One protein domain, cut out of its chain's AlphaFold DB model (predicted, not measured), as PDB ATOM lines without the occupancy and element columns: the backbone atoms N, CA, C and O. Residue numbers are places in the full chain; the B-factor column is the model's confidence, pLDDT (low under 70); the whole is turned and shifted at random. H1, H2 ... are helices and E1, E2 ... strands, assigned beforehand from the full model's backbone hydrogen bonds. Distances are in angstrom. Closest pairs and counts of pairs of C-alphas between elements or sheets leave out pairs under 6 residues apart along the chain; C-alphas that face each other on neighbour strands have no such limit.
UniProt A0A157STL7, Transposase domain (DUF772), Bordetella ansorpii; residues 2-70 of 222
ATOM      1  N   SER A   2     -34.020  23.223   0.304       33.28
ATOM      2  CA  SER A   2     -34.341  21.793   0.298       33.28
ATOM      3  C   SER A   2     -34.000  21.207  -1.068       33.28
ATOM      4  O   SER A   2     -34.470  21.726  -2.077       33.28
ATOM      5  N   ILE A   3     -33.180  20.158  -1.100       37.56
ATOM      6  CA  ILE A   3     -32.837  19.426  -2.323       37.56
ATOM      7  C   ILE A   3     -33.739  18.190  -2.370       37.56
ATOM      8  O   ILE A   3     -33.688  17.334  -1.488       37.56
ATOM      9  N   THR A   4     -34.614  18.150  -3.366       34.16
ATOM     10  CA  THR A   4     -35.497  17.035  -3.719       34.16
ATOM     11  C   THR A   4     -34.688  15.819  -4.195       34.16
ATOM     12  O   THR A   4     -33.715  16.002  -4.927       34.16
ATOM     13  N   PRO A   5     -35.074  14.577  -3.848       38.25
ATOM     14  CA  PRO A   5     -34.474  13.387  -4.436       38.25
ATOM     15  C   PRO A   5     -35.071  13.125  -5.826       38.25
ATOM     16  O   PRO A   5     -36.289  13.146  -6.018       38.25
ATOM     17  N   ASP A   6     -34.192  12.888  -6.797       34.00
ATOM     18  CA  ASP A   6     -34.545  12.653  -8.192       34.00
ATOM     19  C   ASP A   6     -35.176  11.259  -8.357       34.00
ATOM     20  O   ASP A   6     -34.552  10.217  -8.132       34.00
ATOM     21  N   SER A   7     -36.461  11.255  -8.705       42.94
ATOM     22  CA  SER A   7     -37.256  10.064  -8.992       42.94
ATOM     23  C   SER A   7     -36.910   9.540 -10.382       42.94
ATOM     24  O   SER A   7     -37.641   9.791 -11.335       42.94
ATOM     25  N   ASN A   8     -35.824   8.778 -10.517       37.66
ATOM     26  CA  ASN A   8     -35.514   8.087 -11.772       37.66
ATOM     27  C   ASN A   8     -35.708   6.567 -11.651       37.66
ATOM     28  O   ASN A   8     -34.798   5.761 -11.837       37.66
ATOM     29  N   GLN A   9     -36.947   6.167 -11.347       40.62
ATOM     30  CA  GLN A   9     -37.439   4.821 -11.640       40.62
ATOM     31  C   GLN A   9     -37.749   4.735 -13.139       40.62
ATOM     32  O   GLN A   9     -38.899   4.794 -13.568       40.62
ATOM     33  N   THR A  10     -36.714   4.599 -13.969       40.88
ATOM     34  CA  THR A  10     -36.917   4.230 -15.373       40.88
ATOM     35  C   THR A  10     -37.308   2.753 -15.414       40.88
ATOM     36  O   THR A  10     -36.449   1.863 -15.347       40.88
ATOM     37  N   ALA A  11     -38.613   2.491 -15.480       42.69
ATOM     38  CA  ALA A  11     -39.164   1.169 -15.743       42.69
ATOM     39  C   ALA A  11     -38.457   0.528 -16.954       42.69
ATOM     40  O   ALA A  11     -38.057   1.216 -17.898       42.69
ATOM     41  N   LEU A  12     -38.252  -0.792 -16.904       43.38
ATOM     42  CA  LEU A  12     -37.877  -1.564 -18.089       43.38
ATOM     43  C   LEU A  12     -38.879  -1.219 -19.205       43.38
ATOM     44  O   LEU A  12     -40.078  -1.178 -18.920       43.38
ATOM     45  N   PRO A  13     -38.440  -0.946 -20.447       39.34
ATOM     46  CA  PRO A  13     -39.390  -0.816 -21.539       39.34
ATOM     47  C   PRO A  13     -40.193  -2.117 -21.602       39.34
ATOM     48  O   PRO A  13     -39.611  -3.201 -21.657       39.34
ATOM     49  N   VAL A  14     -41.523  -2.008 -21.565       44.31
ATOM     50  CA  VAL A  14     -42.436  -3.106 -21.906       44.31
ATOM     51  C   VAL A  14     -42.262  -3.338 -23.404       44.31
ATOM     52  O   VAL A  14     -43.027  -2.842 -24.228       44.31
ATOM     53  N   HIS A  15     -41.161  -3.983 -23.780       46.69
ATOM     54  CA  HIS A  15     -40.896  -4.325 -25.161       46.69
ATOM     55  C   HIS A  15     -41.837  -5.474 -25.499       46.69
ATOM     56  O   HIS A  15     -41.774  -6.548 -24.898       46.69
ATOM     57  N   ARG A  16     -42.749  -5.220 -26.440       39.84
ATOM     58  CA  ARG A  16     -43.476  -6.276 -27.143       39.84
ATOM     59  C   ARG A  16     -42.412  -7.279 -27.627       39.84
ATOM     60  O   ARG A  16     -41.426  -6.814 -28.202       39.84
ATOM     61  N   PRO A  17     -42.554  -8.587 -27.344       43.00
ATOM     62  CA  PRO A  17     -41.562  -9.570 -27.750       43.00
ATOM     63  C   PRO A  17     -41.383  -9.470 -29.263       43.00
ATOM     64  O   PRO A  17     -42.342  -9.647 -30.016       43.00
ATOM     65  N   ASP A  18     -40.173  -9.118 -29.696       45.44
ATOM     66  CA  ASP A  18     -39.807  -9.193 -31.103       45.44
ATOM     67  C   ASP A  18     -39.990 -10.648 -31.541       45.44
ATOM     68  O   ASP A  18     -39.654 -11.570 -30.792       45.44
ATOM     69  N   ALA A  19     -40.524 -10.856 -32.745       40.91
ATOM     70  CA  ALA A  19     -40.971 -12.147 -33.280       40.91
ATOM     71  C   ALA A  19     -39.879 -13.243 -33.400       40.91
ATOM     72  O   ALA A  19     -40.127 -14.291 -33.987       40.91
ATOM     73  N   GLY A  20     -38.682 -13.017 -32.847       46.00
ATOM     74  CA  GLY A  20     -37.573 -13.966 -32.766       46.00
ATOM     75  C   GLY A  20     -36.978 -14.175 -31.365       46.00
ATOM     76  O   GLY A  20     -35.986 -14.891 -31.257       46.00
ATOM     77  N   SER A  21     -37.520 -13.582 -30.289       48.47
ATOM     78  CA  SER A  21     -37.063 -13.927 -28.929       48.47
ATOM     79  C   SER A  21     -37.630 -15.286 -28.502       48.47
ATOM     80  O   SER A  21     -38.843 -15.484 -28.614       48.47
ATOM     81  N   PRO A  22     -36.801 -16.215 -27.986       55.59
ATOM     82  CA  PRO A  22     -37.308 -17.455 -27.418       55.59
ATOM     83  C   PRO A  22     -38.373 -17.154 -26.353       55.59
ATOM     84  O   PRO A  22     -38.237 -16.226 -25.555       55.59
ATOM     85  N   ILE A  23     -39.460 -17.922 -26.342       59.09
ATOM     86  CA  ILE A  23     -40.513 -17.773 -25.333       59.09
ATOM     87  C   ILE A  23     -39.886 -18.028 -23.950       59.09
ATOM     88  O   ILE A  23     -39.251 -19.059 -23.745       59.09
ATOM     89  N   GLY A  24     -40.047 -17.087 -23.012       74.44
ATOM     90  CA  GLY A  24     -39.551 -17.218 -21.632       74.44
ATOM     91  C   GLY A  24     -38.170 -16.614 -21.332       74.44
ATOM     92  O   GLY A  24     -37.601 -16.928 -20.292       74.44
ATOM     93  N   VAL A  25     -37.619 -15.752 -22.195       84.12
ATOM     94  CA  VAL A  25     -36.328 -15.072 -21.945       84.12
ATOM     95  C   VAL A  25     -36.434 -14.045 -20.813       84.12
ATOM     96  O   VAL A  25     -37.315 -13.180 -20.803       84.12
ATOM     97  N   ARG A  26     -35.481 -14.082 -19.879       89.25
ATOM     98  CA  ARG A  26     -35.326 -13.090 -18.810       89.25
ATOM     99  C   ARG A  26     -34.502 -11.903 -19.310       89.25
ATOM    100  O   ARG A  26     -33.347 -12.066 -19.687       89.25
ATOM    101  N   HIS A  27     -35.058 -10.695 -19.264       91.19
ATOM    102  CA  HIS A  27     -34.342  -9.470 -19.638       91.19
ATOM    103  C   HIS A  27     -33.854  -8.720 -18.396       91.19
ATOM    104  O   HIS A  27     -34.651  -8.413 -17.509       91.19
ATOM    105  N   VAL A  28     -32.560  -8.396 -18.333       92.88
ATOM    106  CA  VAL A  28     -31.943  -7.727 -17.173       92.88
ATOM    107  C   VAL A  28     -31.078  -6.548 -17.601       92.88
ATOM    108  O   VAL A  28     -30.453  -6.566 -18.661       92.88
ATOM    109  N   LYS A  29     -31.018  -5.499 -16.776       92.75
ATOM    110  CA  LYS A  29     -30.115  -4.362 -17.018       92.75
ATOM    111  C   LYS A  29     -28.691  -4.729 -16.604       92.75
ATOM    112  O   LYS A  29     -28.491  -5.401 -15.598       92.75
ATOM    113  N   MET A  30     -27.695  -4.198 -17.309       92.19
ATOM    114  CA  MET A  30     -26.276  -4.397 -16.987       92.19
ATOM    115  C   MET A  30     -25.918  -4.010 -15.539       92.19
ATOM    116  O   MET A  30     -25.123  -4.689 -14.898       92.19
ATOM    117  N   SER A  31     -26.514  -2.942 -14.999       89.88
ATOM    118  CA  SER A  31     -26.282  -2.530 -13.607       89.88
ATOM    119  C   SER A  31     -26.782  -3.565 -12.597       89.88
ATOM    120  O   SER A  31     -26.108  -3.839 -11.610       89.88
ATOM    121  N   GLU A  32     -27.940  -4.172 -12.860       90.69
ATOM    122  CA  GLU A  32     -28.498  -5.236 -12.025       90.69
ATOM    123  C   GLU A  32     -27.701  -6.538 -12.181       90.69
ATOM    124  O   GLU A  32     -27.426  -7.222 -11.193       90.69
ATOM    125  N   PHE A  33     -27.259  -6.834 -13.404       91.19
ATOM    126  CA  PHE A  33     -26.471  -8.015 -13.734       91.19
ATOM    127  C   PHE A  33     -25.203  -8.141 -12.887       91.19
ATOM    128  O   PHE A  33     -24.954  -9.207 -12.332       91.19
ATOM    129  N   TYR A  34     -24.445  -7.054 -12.711       90.69
ATOM    130  CA  TYR A  34     -23.241  -7.080 -11.872       90.69
ATOM    131  C   TYR A  34     -23.545  -7.397 -10.403       90.69
ATOM    132  O   TYR A  34     -22.782  -8.112  -9.760       90.69
ATOM    133  N   SER A  35     -24.668  -6.901  -9.876       90.50
ATOM    134  CA  SER A  35     -25.037  -7.099  -8.467       90.50
ATOM    135  C   SER A  35     -25.573  -8.500  -8.154       90.50
ATOM    136  O   SER A  35     -25.459  -8.960  -7.022       90.50
ATOM    137  N   LYS A  36     -26.149  -9.187  -9.148       92.50
ATOM    138  CA  LYS A  36     -26.819 -10.493  -8.989       92.50
ATOM    139  C   LYS A  36     -26.271 -11.551  -9.948       92.50
ATOM    140  O   LYS A  36     -26.982 -12.474 -10.338       92.50
ATOM    141  N   PHE A  37     -25.004 -11.418 -10.331       88.88
ATOM    142  CA  PHE A  37     -24.371 -12.234 -11.365       88.88
ATOM    143  C   PHE A  37     -24.543 -13.743 -11.127       88.88
ATOM    144  O   PHE A  37     -24.997 -14.460 -12.014       88.88
ATOM    145  N   ALA A  38     -24.264 -14.209  -9.906       90.94
ATOM    146  CA  ALA A  38     -24.379 -15.623  -9.546       90.94
ATOM    147  C   ALA A  38     -25.818 -16.155  -9.664       90.94
ATOM    148  O   ALA A  38     -26.029 -17.254 -10.172       90.94
ATOM    149  N   SER A  39     -26.813 -15.363  -9.251       91.06
ATOM    150  CA  SER A  39     -28.226 -15.739  -9.372       91.06
ATOM    151  C   SER A  39     -28.643 -15.886 -10.833       91.06
ATOM    152  O   SER A  39     -29.335 -16.840 -11.167       91.06
ATOM    153  N   TYR A  40     -28.179 -14.994 -11.713       92.56
ATOM    154  CA  TYR A  40     -28.494 -15.080 -13.140       92.56
ATOM    155  C   TYR A  40     -27.780 -16.221 -13.860       92.56
ATOM    156  O   TYR A  40     -28.332 -16.736 -14.823       92.56
ATOM    157  N   ILE A  41     -26.599 -16.650 -13.402       89.69
ATOM    158  CA  ILE A  41     -25.980 -17.883 -13.911       89.69
ATOM    159  C   ILE A  41     -26.849 -19.095 -13.566       89.69
ATOM    160  O   ILE A  41     -27.147 -19.886 -14.456       89.69
ATOM    161  N   ALA A  42     -27.285 -19.215 -12.308       88.25
ATOM    162  CA  ALA A  42     -28.150 -20.316 -11.885       88.25
ATOM    163  C   ALA A  42     -29.506 -20.295 -12.616       88.25
ATOM    164  O   ALA A  42     -30.024 -21.333 -13.009       88.25
ATOM    165  N   GLU A  43     -30.070 -19.107 -12.853       88.06
ATOM    166  CA  GLU A  43     -31.310 -18.942 -13.622       88.06
ATOM    167  C   GLU A  43     -31.121 -19.315 -15.105       88.06
ATOM    168  O   GLU A  43     -31.991 -19.960 -15.698       88.06
ATOM    169  N   ALA A  44     -29.960 -18.984 -15.685       89.31
ATOM    170  CA  ALA A  44     -29.625 -19.266 -17.081       89.31
ATOM    171  C   ALA A  44     -29.581 -20.762 -17.429       89.31
ATOM    172  O   ALA A  44     -29.717 -21.115 -18.605       89.31
ATOM    173  N   GLU A  45     -29.416 -21.647 -16.439       84.56
ATOM    174  CA  GLU A  45     -29.512 -23.100 -16.629       84.56
ATOM    175  C   GLU A  45     -30.898 -23.531 -17.124       84.56
ATOM    176  O   GLU A  45     -31.003 -24.472 -17.913       84.56
ATOM    177  N   TYR A  46     -31.948 -22.816 -16.710       83.88
ATOM    178  CA  TYR A  46     -33.342 -23.167 -16.990       83.88
ATOM    179  C   TYR A  46     -33.968 -22.281 -18.071       83.88
ATOM    180  O   TYR A  46     -34.744 -22.776 -18.888       83.88
ATOM    181  N   ALA A  47     -33.631 -20.988 -18.105       85.38
ATOM    182  CA  ALA A  47     -34.181 -20.034 -19.067       85.38
ATOM    183  C   ALA A  47     -33.113 -19.035 -19.537       85.38
ATOM    184  O   ALA A  47     -32.357 -18.535 -18.711       85.38
ATOM    185  N   PRO A  48     -33.040 -18.682 -20.835       90.38
ATOM    186  CA  PRO A  48     -32.049 -17.720 -21.308       90.38
ATOM    187  C   PRO A  48     -32.165 -16.363 -20.597       90.38
ATOM    188  O   PRO A  48     -33.265 -15.821 -20.464       90.38
ATOM    189  N   VAL A  49     -31.028 -15.776 -20.220       93.50
ATOM    190  CA  VAL A  49     -30.951 -14.422 -19.652       93.50
ATOM    191  C   VAL A  49     -30.276 -13.490 -20.653       93.50
ATOM    192  O   VAL A  49     -29.101 -13.654 -20.983       93.50
ATOM    193  N   CYS A  50     -31.004 -12.485 -21.128       93.38
ATOM    194  CA  CYS A  50     -30.481 -11.438 -21.992       93.38
ATOM    195  C   CYS A  50     -30.161 -10.183 -21.168       93.38
ATOM    196  O   CYS A  50     -31.048  -9.551 -20.586       93.38
ATOM    197  N   VAL A  51     -28.887  -9.796 -21.139       94.25
ATOM    198  CA  VAL A  51     -28.412  -8.588 -20.463       94.25
ATOM    199  C   VAL A  51     -28.375  -7.432 -21.449       94.25
ATOM    200  O   VAL A  51     -27.717  -7.493 -22.492       94.25
ATOM    201  N   TRP A  52     -29.033  -6.344 -21.076       94.44
ATOM    202  CA  TRP A  52     -29.131  -5.126 -21.861       94.44
ATOM    203  C   TRP A  52     -28.242  -4.038 -21.280       94.44
ATOM    204  O   TRP A  52     -28.234  -3.777 -20.071       94.44
ATOM    205  N   ARG A  53     -27.524  -3.345 -22.159       93.00
ATOM    206  CA  ARG A  53     -26.849  -2.090 -21.838       93.00
ATOM    207  C   ARG A  53     -27.460  -1.011 -22.723       93.00
ATOM    208  O   ARG A  53     -27.411  -1.089 -23.947       93.00
ATOM    209  N   TYR A  54     -28.067  -0.011 -22.087       88.56
ATOM    210  CA  TYR A  54     -28.896   0.986 -22.766       88.56
ATOM    211  C   TYR A  54     -30.019   0.316 -23.580       88.56
ATOM    212  O   TYR A  54     -30.825  -0.412 -23.006       88.56
ATOM    213  N   LYS A  55     -30.076   0.556 -24.894       86.38
ATOM    214  CA  LYS A  55     -31.101   0.041 -25.812       86.38
ATOM    215  C   LYS A  55     -30.619  -1.154 -26.641       86.38
ATOM    216  O   LYS A  55     -31.221  -1.450 -27.667       86.38
ATOM    217  N   SER A  56     -29.537  -1.815 -26.229       86.50
ATOM    218  CA  SER A  56     -28.971  -2.935 -26.981       86.50
ATOM    219  C   SER A  56     -28.680  -4.138 -26.080       86.50
ATOM    220  O   SER A  56     -28.143  -3.961 -24.977       86.50
ATOM    221  N   PRO A  57     -29.010  -5.363 -26.529       91.69
ATOM    222  CA  PRO A  57     -28.578  -6.580 -25.864       91.69
ATOM    223  C   PRO A  57     -27.069  -6.737 -26.055       91.69
ATOM    224  O   PRO A  57     -26.545  -6.512 -27.145       91.69
ATOM    225  N   VAL A  58     -26.361  -7.093 -24.989       92.44
ATOM    226  CA  VAL A  58     -24.891  -7.174 -24.999       92.44
ATOM    227  C   VAL A  58     -24.350  -8.493 -24.465       92.44
ATOM    228  O   VAL A  58     -23.225  -8.847 -24.799       92.44
ATOM    229  N   ILE A  59     -25.119  -9.228 -23.656       92.56
ATOM    230  CA  ILE A  59     -24.744 -10.564 -23.174       92.56
ATOM    231  C   ILE A  59     -25.973 -11.466 -23.237       92.56
ATOM    232  O   ILE A  59     -27.071 -11.052 -22.864       92.56
ATOM    233  N   TRP A  60     -25.767 -12.705 -23.671       91.81
ATOM    234  CA  TRP A  60     -26.727 -13.789 -23.531       91.81
ATOM    235  C   TRP A  60     -26.116 -14.872 -22.654       91.81
ATOM    236  O   TRP A  60     -25.044 -15.387 -22.964       91.81
ATOM    237  N   LEU A  61     -26.795 -15.205 -21.562       91.94
ATOM    238  CA  LEU A  61     -26.509 -16.399 -20.786       91.94
ATOM    239  C   LEU A  61     -27.516 -17.469 -21.176       91.94
ATOM    240  O   LEU A  61     -28.727 -17.246 -21.137       91.94
ATOM    241  N   VAL A  62     -27.002 -18.629 -21.551       89.50
ATOM    242  CA  VAL A  62     -27.787 -19.805 -21.906       89.50
ATOM    243  C   VAL A  62     -27.125 -21.016 -21.277       89.50
ATOM    244  O   VAL A  62     -25.905 -21.164 -21.341       89.50
ATOM    245  N   GLY A  63     -27.922 -21.890 -20.668       85.31
ATOM    246  CA  GLY A  63     -27.433 -23.169 -20.177       85.31
ATOM    247  C   GLY A  63     -26.796 -23.983 -21.304       85.31
ATOM    248  O   GLY A  63     -27.235 -23.925 -22.458       85.31
ATOM    249  N   HIS A  64     -25.782 -24.782 -20.966       79.88
ATOM    250  CA  HIS A  64     -25.071 -25.611 -21.939       79.88
ATOM    251  C   HIS A  64     -26.028 -26.504 -22.737       79.88
ATOM    252  O   HIS A  64     -25.915 -26.583 -23.950       79.88
ATOM    253  N   ALA A  65     -27.029 -27.114 -22.094       71.38
ATOM    254  CA  ALA A  65     -28.019 -27.953 -22.771       71.38
ATOM    255  C   ALA A  65     -28.934 -27.190 -23.748       71.38
ATOM    256  O   ALA A  65     -29.550 -27.819 -24.603       71.38
ATOM    257  N   THR A  66     -29.059 -25.868 -23.625       73.69
ATOM    258  CA  THR A  66     -29.801 -25.016 -24.568       73.69
ATOM    259  C   THR A  66     -28.898 -24.574 -25.715       73.69
ATOM    260  O   THR A  66     -29.317 -24.614 -26.866       73.69
ATOM    261  N   TRP A  67     -27.646 -24.215 -25.411       74.56
ATOM    262  CA  TRP A  67     -26.638 -23.828 -26.401       74.56
ATOM    263  C   TRP A  67     -26.175 -24.997 -27.278       74.56
ATOM    264  O   TRP A  67     -26.115 -24.881 -28.497       74.56
ATOM    265  N   ALA A  68     -25.888 -26.144 -26.664       68.56
ATOM    266  CA  ALA A  68     -25.386 -27.345 -27.324       68.56
ATOM    267  C   ALA A  68     -26.463 -28.096 -28.125       68.56
ATOM    268  O   ALA A  68     -26.187 -29.154 -28.691       68.56
ATOM    269  N   ARG A  69     -27.699 -27.575 -28.194       67.44
ATOM    270  CA  ARG A  69     -28.717 -28.098 -29.109       67.44
ATOM    271  C   ARG A  69     -28.304 -27.767 -30.530       67.44
ATOM    272  O   ARG A  69     -28.622 -26.705 -31.057       67.44
ATOM    273  N   HIS A  70     -27.650 -28.720 -31.175       64.31
ATOM    274  CA  HIS A  70     -27.603 -28.724 -32.621       64.31
ATOM    275  C   HIS A  70     -29.031 -28.915 -33.148       64.31
ATOM    276  O   HIS A  70     -29.743 -29.803 -32.664       64.31
TER     277      HIS A  70
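AT A GLANCE: This is residues 2 to 70 of the 222 residues of the protein "Transposase domain (DUF772)" of Bordetella ansorpii (UniProt A0A157STL7). A thin tail, residues 2 to 11, sticks out from a small three-stranded sheet that has H1 and H2 over one face, while the short H3 sits off the sheet's other end. The tail makes much of the length. The printed part has 69 residues, under half of them in three named strands and three named helices, order E1, H1, H2, E2, E3, H3; the class is mixed, and so is the sheet, ordered E1, E2, E3. It is loose, with a radius of gyration of the C-alphas of 14.8 A and spans of 60 by 29 by 17 A.

HOW THE PARTS SIT: Look first at E1, residues 26 to 29, parallel to E2, residues 49 to 53; N 50 and O 26 are within hydrogen-bond range at 2.8 A. H1, residues 30 to 35, and H2, residues 37 to 44, join them in a strand-helix-strand unit, parallel strands linked through helices, its crossover right-handed. H1 stands up from the sheet over E2, closest C-alphas Met 30 and Arg 53, 5.4 A. H2, on the same face, is also over E2, closest C-alphas Tyr 40 and Val 49, 7.0 A. E2 and E3, residues 56 to 61, form an antiparallel hairpin, with N 51 and O 59 at 2.8 A. H3, residues 64 to 67, is not on the sheet. Every O i to N i+4 pair is within range in H2, 1 of 2 in H1; H3 is too short for one.

IN THESE COORDINATES: Find C-alpha 26 at (-35.326, -13.090, -18.810), where E1 begins. H2 runs 10.5 A, E2 13.2 A and E3 15.0 A; H3 ends at C-alpha 67, (-26.638, -23.828, -26.401).

THE WHOLE: The farthest C-alphas, Ser 2 and His 70, are 60.7 A apart. The printed part has no cut. Confidence is under 70 in residues 2 to 23 and 68 to 70.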